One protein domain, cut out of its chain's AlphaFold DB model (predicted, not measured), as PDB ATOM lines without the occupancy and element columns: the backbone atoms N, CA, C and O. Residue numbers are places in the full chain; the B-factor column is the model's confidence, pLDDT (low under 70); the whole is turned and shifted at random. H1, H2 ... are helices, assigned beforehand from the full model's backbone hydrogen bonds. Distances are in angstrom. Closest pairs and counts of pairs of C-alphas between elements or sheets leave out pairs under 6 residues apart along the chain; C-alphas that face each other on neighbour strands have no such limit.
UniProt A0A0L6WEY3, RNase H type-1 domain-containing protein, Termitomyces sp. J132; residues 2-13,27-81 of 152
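What this domain is: This is residues 2 to 13 and 27 to 81 of the 152 residues of the protein "RNase H type-1 domain-containing protein" of Termitomyces sp. J132 (UniProt A0A0L6WEY3). Three separate helices are strung out in a wide, open arc, with H2 at one end, H3 at the other and H1 between them. The helices have no contact with one another, and one long unnamed stretch, residues 42 to 69, runs from H2 past H1 to H3. The printed part has 67 residues, with three named helices in the order H1, H2, H3 and no named strand; the class is all helix. The whole is extended, with a radius of gyration of the C-alphas of 18.2 A, and elongated, spanning 46 by 28 by 27 A.

How they stand to each other: H1, residues 2 to 11, is apart from H2, residues 28 to 41, with no C-alpha of the one within 8 A of the other. By the same test H3, residues 70 to 80, is apart from both H1 and H2. Residues 27 to 50, of which 28 to 41 belong to H2, stand free. Residues 66 to 72, of which 70 to 72 belong to H3, also stand free, as do residues 74 to 81, of which 74 to 80 belong to H3. In H1, H2 and H3 every O i to N i+4 pair is within hydrogen-bond range.

Where its parts are: H1 runs from Met 2, C-alpha at (174.986, 146.210, 142.963), to Lys 11, over 14.3 A. H2, the longest helix with 14 residues, runs from Glu 28, C-alpha at (196.529, 160.607, 145.118), to Val 41, over 20.2 A. H3 runs from Gln 70 over 15.2 A to Ser 80, C-alpha at (168.872, 136.444, 125.454).

The domain as a whole: The two C-alphas farthest apart, those of Pro 44 and Gln 70, are 47.1 A apart. Residues 14 to 26 are not printed, and C-alphas 13 and 27 are 27.7 A apart across this cut, which falls in the link from H1 to H2. The link from H2 to H3 is long, with 28 residues. The mean pLDDT of the printed part is 86.9, and no printed residue is under 70.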
ATOM      1  N   MET A   2     175.317 145.115 143.901       81.69
ATOM      2  CA  MET A   2     174.986 146.210 142.963       81.69
ATOM      3  C   MET A   2     173.631 146.904 143.215       81.69
ATOM      4  O   MET A   2     173.539 148.125 143.147       81.69
ATOM      5  N   LYS A   3     172.579 146.150 143.569       83.31
ATOM      6  CA  LYS A   3     171.251 146.721 143.882       83.31
ATOM      7  C   LYS A   3     171.287 147.692 145.068       83.31
ATOM      8  O   LYS A   3     170.611 148.715 145.031       83.31
ATOM      9  N   CYS A   4     172.094 147.382 146.085       87.81
ATOM     10  CA  CYS A   4     172.267 148.230 147.259       87.81
ATOM     11  C   CYS A   4     172.943 149.547 146.876       87.81
ATOM     12  O   CYS A   4     172.401 150.616 147.140       87.81
ATOM     13  N   LEU A   5     174.052 149.473 146.132       88.69
ATOM     14  CA  LEU A   5     174.755 150.654 145.631       88.69
ATOM     15  C   LEU A   5     173.822 151.569 144.823       88.69
ATOM     16  O   LEU A   5     173.733 152.763 145.091       88.69
ATOM     17  N   VAL A   6     173.066 151.001 143.877       88.44
ATOM     18  CA  VAL A   6     172.099 151.758 143.065       88.44
ATOM     19  C   VAL A   6     171.014 152.403 143.935       88.44
ATOM     20  O   VAL A   6     170.625 153.542 143.674       88.44
ATOM     21  N   ALA A   7     170.533 151.717 144.974       89.06
ATOM     22  CA  ALA A   7     169.572 152.287 145.912       89.06
ATOM     23  C   ALA A   7     170.168 153.473 146.688       89.06
ATOM     24  O   ALA A   7     169.543 154.530 146.748       89.06
ATOM     25  N   TYR A   8     171.394 153.357 147.200       87.88
ATOM     26  CA  TYR A   8     172.078 154.466 147.871       87.88
ATOM     27  C   TYR A   8     172.308 155.667 146.948       87.88
ATOM     28  O   TYR A   8     172.069 156.804 147.361       87.88
ATOM     29  N   LEU A   9     172.688 155.430 145.688       89.19
ATOM     30  CA  LEU A   9     172.826 156.489 144.685       89.19
ATOM     31  C   LEU A   9     171.486 157.189 144.418       89.19
ATOM     32  O   LEU A   9     171.430 158.415 144.419       89.19
ATOM     33  N   ARG A  10     170.390 156.433 144.267       86.50
ATOM     34  CA  ARG A  10     169.036 156.988 144.074       86.50
ATOM     35  C   ARG A  10     168.490 157.717 145.304       86.50
ATOM     36  O   ARG A  10     167.649 158.597 145.153       86.50
ATOM     37  N   LYS A  11     168.926 157.341 146.511       88.12
ATOM     38  CA  LYS A  11     168.507 157.974 147.772       88.12
ATOM     39  C   LYS A  11     169.090 159.383 147.934       88.12
ATOM     40  O   LYS A  11     168.477 160.213 148.607       88.12
ATOM     41  N   ARG A  12     170.268 159.666 147.365       89.00
ATOM     42  CA  ARG A  12     170.901 160.989 147.466       89.00
ATOM     43  C   ARG A  12     170.084 162.044 146.717       89.00
ATOM     44  O   ARG A  12     169.675 161.845 145.579       89.00
ATOM     45  N   LYS A  13     169.889 163.199 147.356       85.38
ATOM     46  CA  LYS A  13     169.316 164.395 146.730       85.38
ATOM     47  C   LYS A  13     170.468 165.225 146.160       85.38
ATOM     48  O   LYS A  13     171.182 165.864 146.923       85.38
ATOM     49  N   VAL A  27     197.333 159.564 140.739       86.88
ATOM     50  CA  VAL A  27     196.213 160.334 141.304       86.88
ATOM     51  C   VAL A  27     196.059 159.942 142.765       86.88
ATOM     52  O   VAL A  27     195.529 158.873 143.055       86.88
ATOM     53  N   GLU A  28     196.477 160.831 143.664       89.00
ATOM     54  CA  GLU A  28     196.529 160.607 145.118       89.00
ATOM     55  C   GLU A  28     195.243 159.980 145.682       89.00
ATOM     56  O   GLU A  28     195.292 158.967 146.372       89.00
ATOM     57  N   GLY A  29     194.070 160.517 145.326       86.44
ATOM     58  CA  GLY A  29     192.788 159.986 145.805       86.44
ATOM     59  C   GLY A  29     192.451 158.579 145.292       86.44
ATOM     60  O   GLY A  29     191.784 157.821 145.990       86.44
ATOM     61  N   ASN A  30     192.914 158.212 144.091       89.25
ATOM     62  CA  ASN A  30     192.745 156.860 143.556       89.25
ATOM     63  C   ASN A  30     193.728 155.890 144.219       89.25
ATOM     64  O   ASN A  30     193.331 154.807 144.616       89.25
ATOM     65  N   GLU A  31     194.990 156.291 144.367       89.00
ATOM     66  CA  GLU A  31     196.028 155.466 144.996       89.00
ATOM     67  C   GLU A  31     195.732 155.207 146.476       89.00
ATOM     68  O   GLU A  31     195.903 154.089 146.951       89.00
ATOM     69  N   GLY A  32     195.198 156.204 147.189       89.44
ATOM     70  CA  GLY A  32     194.711 156.019 148.554       89.44
ATOM     71  C   GLY A  32     193.531 155.045 148.634       89.44
ATOM     72  O   GLY A  32     193.479 154.220 149.542       89.44
ATOM     73  N   ALA A  33     192.602 155.095 147.673       89.00
ATOM     74  CA  ALA A  33     191.500 154.135 147.606       89.00
ATOM     75  C   ALA A  33     191.989 152.708 147.295       89.00
ATOM     76  O   ALA A  33     191.471 151.759 147.882       89.00
ATOM     77  N   ASP A  34     192.994 152.565 146.423       88.94
ATOM     78  CA  ASP A  34     193.631 151.281 146.109       88.94
ATOM     79  C   ASP A  34     194.322 150.696 147.356       88.94
ATOM     80  O   ASP A  34     194.099 149.535 147.691       88.94
ATOM     81  N   ALA A  35     195.073 151.512 148.106       89.31
ATOM     82  CA  ALA A  35     195.744 151.080 149.334       89.31
ATOM     83  C   ALA A  35     194.758 150.585 150.407       89.31
ATOM     84  O   ALA A  35     194.947 149.513 150.978       89.31
ATOM     85  N   VAL A  36     193.666 151.325 150.643       88.75
ATOM     86  CA  VAL A  36     192.618 150.906 151.593       88.75
ATOM     87  C   VAL A  36     191.937 149.618 151.126       88.75
ATOM     88  O   VAL A  36     191.633 148.749 151.941       88.75
ATOM     89  N   ALA A  37     191.701 149.462 149.820       88.50
ATOM     90  CA  ALA A  37     191.120 148.237 149.285       88.50
ATOM     91  C   ALA A  37     192.039 147.024 149.509       88.50
ATOM     92  O   ALA A  37     191.548 145.978 149.929       88.50
ATOM     93  N   ASP A  38     193.348 147.172 149.287       88.88
ATOM     94  CA  ASP A  38     194.340 146.116 149.522       88.88
ATOM     95  C   ASP A  38     194.430 145.723 151.009       88.88
ATOM     96  O   ASP A  38     194.506 144.537 151.336       88.88
ATOM     97  N   GLU A  39     194.352 146.690 151.927       86.88
ATOM     98  CA  GLU A  39     194.304 146.418 153.371       86.88
ATOM     99  C   GLU A  39     193.051 145.621 153.772       86.88
ATOM    100  O   GLU A  39     193.129 144.659 154.545       86.88
ATOM    101  N   GLU A  40     191.887 145.982 153.226       83.81
ATOM    102  CA  GLU A  40     190.608 145.338 153.548       83.81
ATOM    103  C   GLU A  40     190.495 143.908 152.990       83.81
ATOM    104  O   GLU A  40     189.783 143.087 153.573       83.81
ATOM    105  N   VAL A  41     191.233 143.552 151.926       85.94
ATOM    106  CA  VAL A  41     191.280 142.170 151.390       85.94
ATOM    107  C   VAL A  41     191.739 141.166 152.449       85.94
ATOM    108  O   VAL A  41     191.306 140.011 152.443       85.94
ATOM    109  N   HIS A  42     192.602 141.591 153.371       84.00
ATOM    110  CA  HIS A  42     193.171 140.730 154.404       84.00
ATOM    111  C   HIS A  42     192.376 140.728 155.713       84.00
ATOM    112  O   HIS A  42     192.737 140.012 156.652       84.00
ATOM    113  N   ARG A  43     191.283 141.495 155.803       83.00
ATOM    114  CA  ARG A  43     190.457 141.542 157.007       83.00
ATOM    115  C   ARG A  43     189.544 140.304 157.079       83.00
ATOM    116  O   ARG A  43     188.873 139.974 156.104       83.00
ATOM    117  N   PRO A  44     189.463 139.613 158.233       81.94
ATOM    118  CA  PRO A  44     188.712 138.360 158.345       81.94
ATOM    119  C   PRO A  44     187.191 138.539 158.259       81.94
ATOM    120  O   PRO A  44     186.494 137.604 157.878       81.94
ATOM    121  N   ASN A  45     186.678 139.720 158.613       82.81
ATOM    122  CA  ASN A  45     185.254 140.032 158.577       82.81
ATOM    123  C   ASN A  45     185.014 141.364 157.851       82.81
ATOM    124  O   ASN A  45     185.819 142.283 158.018       82.81
ATOM    125  N   PRO A  46     183.901 141.495 157.106       78.25
ATOM    126  CA  PRO A  46     183.505 142.760 156.498       78.25
ATOM    127  C   PRO A  46     183.306 143.846 157.555       78.25
ATOM    128  O   PRO A  46     182.871 143.551 158.671       78.25
ATOM    129  N   ASP A  47     183.559 145.100 157.184       81.19
ATOM    130  CA  ASP A  47     183.260 146.242 158.043       81.19
ATOM    131  C   ASP A  47     181.751 146.281 158.394       81.19
ATOM    132  O   ASP A  47     180.914 146.442 157.494       81.19
ATOM    133  N   PRO A  48     181.376 146.153 159.685       80.81
ATOM    134  CA  PRO A  48     179.981 146.171 160.117       80.81
ATOM    135  C   PRO A  48     179.306 147.539 159.934       80.81
ATOM    136  O   PRO A  48     178.082 147.627 160.028       80.81
ATOM    137  N   SER A  49     180.068 148.607 159.669       83.69
ATOM    138  CA  SER A  49     179.528 149.941 159.386       83.69
ATOM    139  C   SER A  49     178.824 150.026 158.021       83.69
ATOM    140  O   SER A  49     177.978 150.901 157.799       83.69
ATOM    141  N   ILE A  50     179.126 149.099 157.102       82.75
ATOM    142  CA  ILE A  50     178.556 149.078 155.755       82.75
ATOM    143  C   ILE A  50     177.142 148.496 155.805       82.75
ATOM    144  O   ILE A  50     176.928 147.283 155.807       82.75
ATOM    145  N   ASN A  51     176.144 149.377 155.768       83.62
ATOM    146  CA  ASN A  51     174.752 148.963 155.665       83.62
ATOM    147  C   ASN A  51     174.415 148.515 154.226       83.62
ATOM    148  O   ASN A  51     174.486 149.294 153.274       83.62
ATOM    149  N   LEU A  52     174.040 147.241 154.074       86.75
ATOM    150  CA  LEU A  52     173.644 146.632 152.800       86.75
ATOM    151  C   LEU A  52     172.120 146.504 152.621       86.75
ATOM    152  O   LEU A  52     171.664 145.936 151.621       86.75
ATOM    153  N   GLU A  53     171.333 147.022 153.563       88.31
ATOM    154  CA  GLU A  53     169.878 147.008 153.508       88.31
ATOM    155  C   GLU A  53     169.355 147.947 152.421       88.31
ATOM    156  O   GLU A  53     169.714 149.122 152.316       88.31
ATOM    157  N   ILE A  54     168.450 147.418 151.603       87.75
ATOM    158  CA  ILE A  54     167.831 148.154 150.507       87.75
ATOM    159  C   ILE A  54     166.436 148.583 150.961       87.75
ATOM    160  O   ILE A  54     165.587 147.711 151.165       87.75
ATOM    161  N   PRO A  55     166.144 149.894 151.067       87.25
ATOM    162  CA  PRO A  55     164.792 150.354 151.363       87.25
ATOM    163  C   PRO A  55     163.794 149.780 150.353       87.25
ATOM    164  O   PRO A  55     164.048 149.831 149.148       87.25
ATOM    165  N   ALA A  56     162.645 149.281 150.818       86.19
ATOM    166  CA  ALA A  56     161.668 148.585 149.968       86.19
ATOM    167  C   ALA A  56     161.248 149.404 148.731       86.19
ATOM    168  O   ALA A  56     161.161 148.868 147.631       86.19
ATOM    169  N   VAL A  57     161.098 150.723 148.888       86.69
ATOM    170  CA  VAL A  57     160.739 151.668 147.810       86.69
ATOM    171  C   VAL A  57     161.798 151.734 146.697       86.69
ATOM    172  O   VAL A  57     161.493 152.056 145.551       86.69
ATOM    173  N   LEU A  58     163.055 151.423 147.019       85.25
ATOM    174  CA  LEU A  58     164.185 151.429 146.088       85.25
ATOM    175  C   LEU A  58     164.556 150.029 145.594       85.25
ATOM    176  O   LEU A  58     165.342 149.909 144.650       85.25
ATOM    177  N   ASN A  59     163.970 148.981 146.177       85.12
ATOM    178  CA  ASN A  59     164.143 147.597 145.755       85.12
ATOM    179  C   ASN A  59     163.291 147.285 144.513       85.12
ATOM    180  O   ASN A  59     162.444 146.394 144.503       85.12
ATOM    181  N   VAL A  60     163.500 148.067 143.455       79.19
ATOM    182  CA  VAL A  60     162.794 147.907 142.185       79.19
ATOM    183  C   VAL A  60     163.387 146.713 141.443       79.19
ATOM    184  O   VAL A  60     164.599 146.647 141.221       79.19
ATOM    185  N   GLN A  61     162.531 145.776 141.047       78.69
ATOM    186  CA  GLN A  61     162.913 144.644 140.212       78.69
ATOM    187  C   GLN A  61     162.606 144.936 138.742       78.69
ATOM    188  O   GLN A  61     161.575 145.518 138.412       78.69
ATOM    189  N   GLY A  62     163.507 144.507 137.858       79.38
ATOM    190  CA  GLY A  62     163.350 144.666 136.415       79.38
ATOM    191  C   GLY A  62     163.542 146.099 135.912       79.38
ATOM    192  O   GLY A  62     164.038 146.985 136.614       79.38
ATOM    193  N   ALA A  63     163.178 146.307 134.649       79.00
ATOM    194  CA  ALA A  63     163.209 147.609 133.998       79.00
ATOM    195  C   ALA A  63     161.822 148.262 134.053       79.00
ATOM    196  O   ALA A  63     160.801 147.604 133.863       79.00
ATOM    197  N   LYS A  64     161.775 149.580 134.275       84.75
ATOM    198  CA  LYS A  64     160.525 150.341 134.184       84.75
ATOM    199  C   LYS A  64     160.074 150.364 132.719       84.75
ATOM    200  O   LYS A  64     160.743 150.994 131.907       84.75
ATOM    201  N   LEU A  65     158.939 149.732 132.398       84.12
ATOM    202  CA  LEU A  65     158.412 149.647 131.022       84.12
ATOM    203  C   LEU A  65     158.259 151.021 130.354       84.12
ATOM    204  O   LEU A  65     158.624 151.193 129.201       84.12
ATOM    205  N   ALA A  66     157.818 152.029 131.109       89.12
ATOM    206  CA  ALA A  66     157.688 153.400 130.611       89.12
ATOM    207  C   ALA A  66     159.031 154.099 130.294       89.12
ATOM    208  O   ALA A  66     159.025 155.184 129.728       89.12
ATOM    209  N   ALA A  67     160.169 153.528 130.701       85.88
ATOM    210  CA  ALA A  67     161.506 154.089 130.489       85.88
ATOM    211  C   ALA A  67     162.344 153.297 129.470       85.88
ATOM    212  O   ALA A  67     163.483 153.674 129.201       85.88
ATOM    213  N   VAL A  68     161.816 152.196 128.925       90.88
ATOM    214  CA  VAL A  68     162.489 151.393 127.895       90.88
ATOM    215  C   VAL A  68     161.842 151.637 126.538       90.88
ATOM    216  O   VAL A  68     160.630 151.804 126.431       90.88
ATOM    217  N   SER A  69     162.651 151.644 125.482       93.31
ATOM    218  CA  SER A  69     162.142 151.683 124.113       93.31
ATOM    219  C   SER A  69     161.905 150.271 123.580       93.31
ATOM    220  O   SER A  69     162.548 149.310 124.011       93.31
ATOM    221  N   GLN A  70     161.038 150.146 122.573       94.00
ATOM    222  CA  GLN A  70     160.860 148.892 121.835       94.00
ATOM    223  C   GLN A  70     162.198 148.350 121.305       94.00
ATOM    224  O   GLN A  70     162.438 147.149 121.365       94.00
ATOM    225  N   ALA A  71     163.095 149.231 120.851       95.00
ATOM    226  CA  ALA A  71     164.421 148.850 120.374       95.00
ATOM    227  C   ALA A  71     165.290 148.222 121.480       95.00
ATOM    228  O   ALA A  71     165.966 147.227 121.227       95.00
ATOM    229  N   MET A  72     165.254 148.762 122.707       92.94
ATOM    230  CA  MET A  72     165.969 148.179 123.851       92.94
ATOM    231  C   MET A  72     165.417 146.803 124.220       92.94
ATOM    232  O   MET A  72     166.196 145.877 124.430       92.94
ATOM    233  N   ILE A  73     164.087 146.670 124.273       91.88
ATOM    234  CA  ILE A  73     163.429 145.391 124.566       91.88
ATOM    235  C   ILE A  73     163.808 144.360 123.505       91.88
ATOM    236  O   ILE A  73     164.283 143.280 123.843       91.88
ATOM    237  N   TYR A  74     163.655 144.710 122.228       93.81
ATOM    238  CA  TYR A  74     163.965 143.818 121.117       93.81
ATOM    239  C   TYR A  74     165.429 143.376 121.141       93.81
ATOM    240  O   TYR A  74     165.712 142.187 121.041       93.81
ATOM    241  N   LYS A  75     166.364 144.311 121.351       92.50
ATOM    242  CA  LYS A  75     167.785 143.988 121.494       92.50
ATOM    243  C   LYS A  75     168.026 142.995 122.635       92.50
ATOM    244  O   LYS A  75     168.684 141.987 122.411       92.50
ATOM    245  N   GLY A  76     167.456 143.251 123.814       91.06
ATOM    246  CA  GLY A  76     167.592 142.362 124.967       91.06
ATOM    247  C   GLY A  76     167.031 140.962 124.707       91.06
ATOM    248  O   GLY A  76     167.664 139.981 125.075       91.06
ATOM    249  N   MET A  77     165.890 140.861 124.014       91.81
ATOM    250  CA  MET A  77     165.327 139.572 123.597       91.81
ATOM    251  C   MET A  77     166.256 138.831 122.635       91.81
ATOM    252  O   MET A  77     166.511 137.650 122.823       91.81
ATOM    253  N   ILE A  78     166.787 139.507 121.612       90.88
ATOM    254  CA  ILE A  78     167.716 138.884 120.659       90.88
ATOM    255  C   ILE A  78     168.996 138.411 121.358       90.88
ATOM    256  O   ILE A  78     169.475 137.322 121.062       90.88
ATOM    257  N   GLU A  79     169.532 139.195 122.292       88.75
ATOM    258  CA  GLU A  79     170.729 138.835 123.064       88.75
ATOM    259  C   GLU A  79     170.480 137.695 124.061       88.75
ATOM    260  O   GLU A  79     171.407 136.950 124.369       88.75
ATOM    261  N   SER A  80     169.246 137.539 124.554       86.94
ATOM    262  CA  SER A  80     168.872 136.444 125.454       86.94
ATOM    263  C   SER A  80     168.554 135.139 124.729       86.94
ATOM    264  O   SER A  80     168.453 134.096 125.372       86.94
ATOM    265  N   LEU A  81     168.329 135.185 123.415       89.25
ATOM    266  CA  LEU A  81     168.116 133.984 122.620       89.25
ATOM    267  C   LEU A  81     169.456 133.280 122.409       89.25
ATOM    268  O   LEU A  81     170.428 133.876 121.939       89.25
TER     269      LEU A  81